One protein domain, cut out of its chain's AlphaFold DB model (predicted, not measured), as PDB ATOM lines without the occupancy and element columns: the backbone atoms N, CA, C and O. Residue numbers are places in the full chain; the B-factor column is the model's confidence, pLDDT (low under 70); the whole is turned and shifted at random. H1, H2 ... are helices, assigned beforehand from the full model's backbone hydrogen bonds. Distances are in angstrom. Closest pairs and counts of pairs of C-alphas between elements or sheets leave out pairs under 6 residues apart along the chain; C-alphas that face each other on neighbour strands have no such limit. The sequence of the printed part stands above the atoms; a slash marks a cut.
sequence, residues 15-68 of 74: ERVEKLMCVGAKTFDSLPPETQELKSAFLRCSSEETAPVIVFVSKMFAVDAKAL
ATOM      1  N   GLU A  15     -12.361 -25.347 -20.621       93.69
ATOM      2  CA  GLU A  15     -13.681 -25.838 -20.200       93.69
ATOM      3  C   GLU A  15     -13.961 -27.258 -20.719       93.69
ATOM      4  O   GLU A  15     -14.499 -28.107 -20.005       93.69
ATOM      5  N   ARG A  16     -13.588 -27.548 -21.971       92.56
ATOM      6  CA  ARG A  16     -13.785 -28.875 -22.557       92.56
ATOM      7  C   ARG A  16     -12.829 -29.906 -21.966       92.56
ATOM      8  O   ARG A  16     -13.237 -31.052 -21.798       92.56
ATOM      9  N   VAL A  17     -11.604 -29.507 -21.627       94.69
ATOM     10  CA  VAL A  17     -10.649 -30.354 -20.898       94.69
ATOM     11  C   VAL A  17     -11.186 -30.710 -19.514       94.69
ATOM     12  O   VAL A  17     -11.224 -31.886 -19.167       94.69
ATOM     13  N   GLU A  18     -11.686 -29.740 -18.752       94.06
ATOM     14  CA  GLU A  18     -12.271 -29.998 -17.429       94.06
ATOM     15  C   GLU A  18     -13.468 -30.950 -17.513       94.06
ATOM     16  O   GLU A  18     -13.528 -31.936 -16.782       94.06
ATOM     17  N   LYS A  19     -14.373 -30.736 -18.476       91.75
ATOM     18  CA  LYS A  19     -15.507 -31.642 -18.730       91.75
ATOM     19  C   LYS A  19     -15.085 -33.061 -19.126       91.75
ATOM     20  O   LYS A  19     -15.840 -33.993 -18.883       91.75
ATOM     21  N   LEU A  20     -13.921 -33.236 -19.755       91.50
ATOM     22  CA  LEU A  20     -13.371 -34.559 -20.074       91.50
ATOM     23  C   LEU A  20     -12.745 -35.234 -18.848       91.50
ATOM     24  O   LEU A  20     -12.853 -36.449 -18.699       91.50
ATOM     25  N   MET A  21     -12.090 -34.457 -17.986       92.44
ATOM     26  CA  MET A  21     -11.434 -34.952 -16.770       92.44
ATOM     27  C   MET A  21     -12.437 -35.285 -15.658       92.44
ATOM     28  O   MET A  21     -12.189 -36.167 -14.836       92.44
ATOM     29  N   CYS A  22     -13.581 -34.606 -15.633       91.12
ATOM     30  CA  CYS A  22     -14.621 -34.790 -14.632       91.12
ATOM     31  C   CYS A  22     -15.741 -35.706 -15.144       91.12
ATOM     32  O   CYS A  22     -16.438 -35.389 -16.103       91.12
ATOM     33  N   VAL A  23     -15.971 -36.833 -14.463       79.69
ATOM     34  CA  VAL A  23     -17.116 -37.714 -14.739       79.69
ATOM     35  C   VAL A  23     -18.280 -37.362 -13.810       79.69
ATOM     36  O   VAL A  23     -18.127 -37.333 -12.586       79.69
ATOM     37  N   GLY A  24     -19.467 -37.142 -14.380       78.56
ATOM     38  CA  GLY A  24     -20.687 -36.849 -13.621       78.56
ATOM     39  C   GLY A  24     -20.713 -35.425 -13.054       78.56
ATOM     40  O   GLY A  24     -20.322 -34.482 -13.727       78.56
ATOM     41  N   ALA A  25     -21.200 -35.264 -11.820       79.94
ATOM     42  CA  ALA A  25     -21.396 -33.955 -11.182       79.94
ATOM     43  C   ALA A  25     -20.166 -33.427 -10.410       79.94
ATOM     44  O   ALA A  25     -20.286 -32.469  -9.649       79.94
ATOM     45  N   LYS A  26     -18.995 -34.064 -10.546       86.56
ATOM     46  CA  LYS A  26     -17.776 -33.626  -9.849       86.56
ATOM     47  C   LYS A  26     -17.208 -32.371 -10.505       86.56
ATOM     48  O   LYS A  26     -17.092 -32.315 -11.725       86.56
ATOM     49  N   THR A  27     -16.820 -31.394  -9.693       91.44
ATOM     50  CA  THR A  27     -16.109 -30.198 -10.159       91.44
ATOM     51  C   THR A  27     -14.618 -30.488 -10.303       91.44
ATOM     52  O   THR A  27     -14.074 -31.343  -9.600       91.44
ATOM     53  N   PHE A  28     -13.945 -29.774 -11.202       93.56
ATOM     54  CA  PHE A  28     -12.506 -29.925 -11.427       93.56
ATOM     55  C   PHE A  28     -11.688 -29.690 -10.148       93.56
ATOM     56  O   PHE A  28     -10.828 -30.499  -9.815       93.56
ATOM     57  N   ASP A  29     -12.050 -28.670  -9.371       93.62
ATOM     58  CA  ASP A  29     -11.355 -28.298  -8.131       93.62
ATOM     59  C   ASP A  29     -11.457 -29.365  -7.028       93.62
ATOM     60  O   ASP A  29     -10.688 -29.350  -6.071       93.62
ATOM     61  N   SER A  30     -12.399 -30.308  -7.153       94.12
ATOM     62  CA  SER A  30     -12.535 -31.439  -6.225       94.12
ATOM     63  C   SER A  30     -11.572 -32.595  -6.519       94.12
ATOM     64  O   SER A  30     -11.486 -33.538  -5.728       94.12
ATOM     65  N   LEU A  31     -10.878 -32.567  -7.662       93.44
ATOM     66  CA  LEU A  31      -9.910 -33.594  -8.041       93.44
ATOM     67  C   LEU A  31      -8.612 -33.451  -7.226       93.44
ATOM     68  O   LEU A  31      -8.249 -32.333  -6.860       93.44
ATOM     69  N   PRO A  32      -7.873 -34.548  -6.977       95.31
ATOM     70  CA  PRO A  32      -6.551 -34.475  -6.357       95.31
ATOM     71  C   PRO A  32      -5.597 -33.552  -7.137       95.31
ATOM     72  O   PRO A  32      -5.697 -33.510  -8.372       95.31
ATOM     73  N   PRO A  33      -4.661 -32.852  -6.468       95.44
ATOM     74  CA  PRO A  33      -3.722 -31.936  -7.122       95.44
ATOM     75  C   PRO A  33      -2.976 -32.573  -8.300       95.44
ATOM     76  O   PRO A  33      -2.927 -31.995  -9.383       95.44
ATOM     77  N   GLU A  34      -2.517 -33.815  -8.144       94.06
ATOM     78  CA  GLU A  34      -1.792 -34.555  -9.182       94.06
ATOM     79  C   GLU A  34      -2.664 -34.806 -10.420       94.06
ATOM     80  O   GLU A  34      -2.182 -34.866 -11.549       94.06
ATOM     81  N   THR A  35      -3.982 -34.933 -10.230       93.56
ATOM     82  CA  THR A  35      -4.928 -35.060 -11.346       93.56
ATOM     83  C   THR A  35      -5.172 -33.710 -12.008       93.56
ATOM     84  O   THR A  35      -5.256 -33.648 -13.232       93.56
ATOM     85  N   GLN A  36      -5.263 -32.622 -11.239       95.44
ATOM     86  CA  GLN A  36      -5.438 -31.276 -11.793       95.44
ATOM     87  C   GLN A  36      -4.251 -30.865 -12.677       95.44
ATOM     88  O   GLN A  36      -4.452 -30.246 -13.723       95.44
ATOM     89  N   GLU A  37      -3.029 -31.278 -12.329       94.56
ATOM     90  CA  GLU A  37      -1.817 -31.027 -13.122       94.56
ATOM     91  C   GLU A  37      -1.908 -31.576 -14.557       94.56
ATOM     92  O   GLU A  37      -1.387 -30.958 -15.497       94.56
ATOM     93  N   LEU A  38      -2.657 -32.669 -14.770       94.75
ATOM     94  CA  LEU A  38      -2.880 -33.255 -16.098       94.75
ATOM     95  C   LEU A  38      -3.604 -32.302 -17.057       94.75
ATOM     96  O   LEU A  38      -3.437 -32.426 -18.273       94.75
ATOM     97  N   LYS A  39      -4.352 -31.308 -16.555       95.62
ATOM     98  CA  LYS A  39      -5.015 -30.285 -17.384       95.62
ATOM     99  C   LYS A  39      -4.022 -29.582 -18.309       95.62
ATOM    100  O   LYS A  39      -4.333 -29.320 -19.470       95.62
ATOM    101  N   SER A  40      -2.810 -29.320 -17.821       95.38
ATOM    102  CA  SER A  40      -1.749 -28.686 -18.610       95.38
ATOM    103  C   SER A  40      -1.254 -29.571 -19.762       95.38
ATOM    104  O   SER A  40      -0.911 -29.066 -20.832       95.38
ATOM    105  N   ALA A  41      -1.239 -30.893 -19.566       95.12
ATOM    106  CA  ALA A  41      -0.869 -31.857 -20.595       95.12
ATOM    107  C   ALA A  41      -1.960 -31.962 -21.670       95.12
ATOM    108  O   ALA A  41      -1.645 -31.936 -22.860       95.12
ATOM    109  N   PHE A  42      -3.237 -31.975 -21.265       95.12
ATOM    110  CA  PHE A  42      -4.371 -31.923 -22.194       95.12
ATOM    111  C   PHE A  42      -4.361 -30.658 -23.058       95.12
ATOM    112  O   PHE A  42      -4.530 -30.757 -24.270       95.12
ATOM    113  N   LEU A  43      -4.136 -29.486 -22.455       95.25
ATOM    114  CA  LEU A  43      -4.123 -28.208 -23.176       95.25
ATOM    115  C   LEU A  43      -2.952 -28.088 -24.156       95.25
ATOM    116  O   LEU A  43      -3.118 -27.517 -25.226       95.25
ATOM    117  N   ARG A  44      -1.773 -28.629 -23.817       94.81
ATOM    118  CA  ARG A  44      -0.637 -28.654 -24.753       94.81
ATOM    119  C   ARG A  44      -0.860 -29.597 -25.929       94.81
ATOM    120  O   ARG A  44      -0.313 -29.333 -26.991       94.81
ATOM    121  N   CYS A  45      -1.586 -30.701 -25.720       95.12
ATOM    122  CA  CYS A  45      -1.796 -31.757 -26.716       95.12
ATOM    123  C   CYS A  45      -0.481 -32.138 -27.444       95.12
ATOM    124  O   CYS A  45      -0.426 -32.273 -28.666       95.12
ATOM    125  N   SER A  46       0.609 -32.248 -26.671       94.94
ATOM    126  CA  SER A  46       1.952 -32.510 -27.200       94.94
ATOM    127  C   SER A  46       2.115 -33.984 -27.575       94.94
ATOM    128  O   SER A  46       1.576 -34.867 -26.910       94.94
ATOM    129  N   SER A  47       2.889 -34.232 -28.631       94.69
ATOM    130  CA  SER A  47       3.317 -35.568 -29.073       94.69
ATOM    131  C   SER A  47       4.817 -35.805 -28.859       94.69
ATOM    132  O   SER A  47       5.382 -36.747 -29.408       94.69
ATOM    133  N   GLU A  48       5.469 -34.943 -28.074       96.44
ATOM    134  CA  GLU A  48       6.867 -35.114 -27.676       96.44
ATOM    135  C   GLU A  48       7.062 -36.425 -26.906       96.44
ATOM    136  O   GLU A  48       6.208 -36.837 -26.124       96.44
ATOM    137  N   GLU A  49       8.226 -37.050 -27.071       94.69
ATOM    138  CA  GLU A  49       8.558 -38.327 -26.424       94.69
ATOM    139  C   GLU A  49       8.569 -38.242 -24.885       94.69
ATOM    140  O   GLU A  49       8.338 -39.230 -24.194       94.69
ATOM    141  N   THR A  50       8.791 -37.045 -24.339       94.19
ATOM    142  CA  THR A  50       8.758 -36.763 -22.897       94.19
ATOM    143  C   THR A  50       7.358 -36.441 -22.370       94.19
ATOM    144  O   THR A  50       7.174 -36.340 -21.154       94.19
ATOM    145  N   ALA A  51       6.367 -36.247 -23.244       93.94
ATOM    146  CA  ALA A  51       5.006 -35.939 -22.831       93.94
ATOM    147  C   ALA A  51       4.296 -37.202 -22.303       93.94
ATOM    148  O   ALA A  51       4.475 -38.296 -22.843       93.94
ATOM    149  N   PRO A  52       3.457 -37.085 -21.258       92.69
ATOM    150  CA  PRO A  52       2.708 -38.226 -20.753       92.69
ATOM    151  C   PRO A  52       1.667 -38.700 -21.777       92.69
ATOM    152  O   PRO A  52       0.923 -37.899 -22.344       92.69
ATOM    153  N   VAL A  53       1.559 -40.019 -21.957       94.75
ATOM    154  CA  VAL A  53       0.505 -40.632 -22.778       94.75
ATOM    155  C   VAL A  53      -0.776 -40.741 -21.956       94.75
ATOM    156  O   VAL A  53      -0.846 -41.509 -20.997       94.75
ATOM    157  N   ILE A  54      -1.804 -39.987 -22.345       93.00
ATOM    158  CA  ILE A  54      -3.109 -39.967 -21.673       93.00
ATOM    159  C   ILE A  54      -4.155 -40.621 -22.581       93.00
ATOM    160  O   ILE A  54      -4.317 -40.228 -23.735       93.00
ATOM    161  N   VAL A  55      -4.889 -41.610 -22.058       93.19
ATOM    162  CA  VAL A  55      -5.907 -42.358 -22.813       93.19
ATOM    163  C   VAL A  55      -7.290 -42.133 -22.207       93.19
ATOM    164  O   VAL A  55      -7.502 -42.380 -21.023       93.19
ATOM    165  N   PHE A  56      -8.251 -41.716 -23.037       90.94
ATOM    166  CA  PHE A  56      -9.664 -41.630 -22.668       90.94
ATOM    167  C   PHE A  56     -10.445 -42.796 -23.280       90.94
ATOM    168  O   PHE A  56     -10.590 -42.890 -24.500       90.94
ATOM    169  N   VAL A  57     -10.959 -43.691 -22.435       92.00
ATOM    170  CA  VAL A  57     -11.691 -44.884 -22.874       92.00
ATOM    171  C   VAL A  57     -13.193 -44.644 -22.747       92.00
ATOM    172  O   VAL A  57     -13.746 -44.693 -21.654       92.00
ATOM    173  N   SER A  58     -13.867 -44.411 -23.875       90.75
ATOM    174  CA  SER A  58     -15.335 -44.290 -23.933       90.75
ATOM    175  C   SER A  58     -16.030 -45.589 -24.346       90.75
ATOM    176  O   SER A  58     -17.172 -45.841 -23.968       90.75
ATOM    177  N   LYS A  59     -15.345 -46.416 -25.139       93.62
ATOM    178  CA  LYS A  59     -15.819 -47.715 -25.613       93.62
ATOM    179  C   LYS A  59     -14.620 -48.596 -25.938       93.62
ATOM    180  O   LYS A  59     -13.644 -48.125 -26.514       93.62
ATOM    181  N   MET A  60     -14.712 -49.873 -25.594       93.62
ATOM    182  CA  MET A  60     -13.710 -50.880 -25.943       93.62
ATOM    183  C   MET A  60     -14.267 -51.820 -27.012       93.62
ATOM    184  O   MET A  60     -15.481 -52.029 -27.100       93.62
ATOM    185  N   PHE A  61     -13.380 -52.380 -27.831       93.50
ATOM    186  CA  PHE A  61     -13.730 -53.461 -28.747       93.50
ATOM    187  C   PHE A  61     -13.699 -54.799 -28.012       93.50
ATOM    188  O   PHE A  61     -12.914 -54.985 -27.083       93.50
ATOM    189  N   ALA A  62     -14.544 -55.733 -28.446       94.06
ATOM    190  CA  ALA A  62     -14.437 -57.110 -27.995       94.06
ATOM    191  C   ALA A  62     -13.111 -57.702 -28.493       94.06
ATOM    192  O   ALA A  62     -12.741 -57.528 -29.655       94.06
ATOM    193  N   VAL A  63     -12.408 -58.396 -27.605       93.06
ATOM    194  CA  VAL A  63     -11.136 -59.063 -27.889       93.06
ATOM    195  C   VAL A  63     -11.253 -60.500 -27.393       93.06
ATOM    196  O   VAL A  63     -11.798 -60.731 -26.314       93.06
ATOM    197  N   ASP A  64     -10.768 -61.466 -28.179       93.56
ATOM    198  CA  ASP A  64     -10.686 -62.862 -27.737       93.56
ATOM    199  C   ASP A  64      -9.811 -62.940 -26.478       93.56
ATOM    200  O   ASP A  64      -8.716 -62.373 -26.433       93.56
ATOM    201  N   ALA A  65     -10.275 -63.670 -25.464       90.88
ATOM    202  CA  ALA A  65      -9.531 -63.906 -24.238       90.88
ATOM    203  C   ALA A  65      -8.097 -64.392 -24.512       90.88
ATOM    204  O   ALA A  65      -7.175 -63.985 -23.806       90.88
ATOM    205  N   LYS A  66      -7.867 -65.197 -25.557       91.69
ATOM    206  CA  LYS A  66      -6.527 -65.684 -25.938       91.69
ATOM    207  C   LYS A  66      -5.569 -64.573 -26.378       91.69
ATOM    208  O   LYS A  66      -4.360 -64.741 -26.277       91.69
ATOM    209  N   ALA A  67      -6.089 -63.445 -26.859       90.25
ATOM    210  CA  ALA A  67      -5.286 -62.303 -27.294       90.25
ATOM    211  C   ALA A  67      -4.943 -61.334 -26.147       90.25
ATOM    212  O   ALA A  67      -4.132 -60.420 -26.338       90.25
ATOM    213  N   LEU A  68      -5.528 -61.524 -24.956       90.88
ATOM    214  CA  LEU A  68      -5.208 -60.714 -23.783       90.88
ATOM    215  C   LEU A  68      -3.731 -60.885 -23.400       90.88
ATOM    216  O   LEU A  68      -3.230 -62.011 -23.424       90.88
TER     217      LEU A  68
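Overview. This is residues 15 to 68 of the 74 residues of an uncharacterized protein of Bambusicola thoracicus (UniProt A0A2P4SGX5). With little regular structure, the model is a small body in which two helices, H1 and H2, meet at a steep tilt, followed by a long stretch without a named element, whose residues 57 to 68 stick out as a free arm. The printed part has 54 residues; H1 and then H2, with no named strand, hold 19 of them, and the class is all helix. The whole is loose, with a radius of gyration of the C-alphas of 14.5 A, and spans 41 by 32 by 18 A.

Along the chain. H1, residues 15 to 21, begins at C-alpha 15 (-13.681, -25.838, -20.200). H2, residues 33 to 44, is 18.2 A from first to last C-alpha and ends at C-alpha 44 (-0.637, -28.654, -24.753).

Arrangement. H2 touches H1 with residues 39 to 43 alone; the closest C-alphas, of Val 17 and Phe 42, are 6.6 A apart. Their lines stand at a steep tilt of 54 degrees, opposite ways. Every O i to N i+4 pair is within hydrogen-bond range in H1, and 4 of 8 in H2.

Size, cuts and confidence. The printed part has no cut. The link from H1 to H2 is long. No printed residue is under 70 in pLDDT.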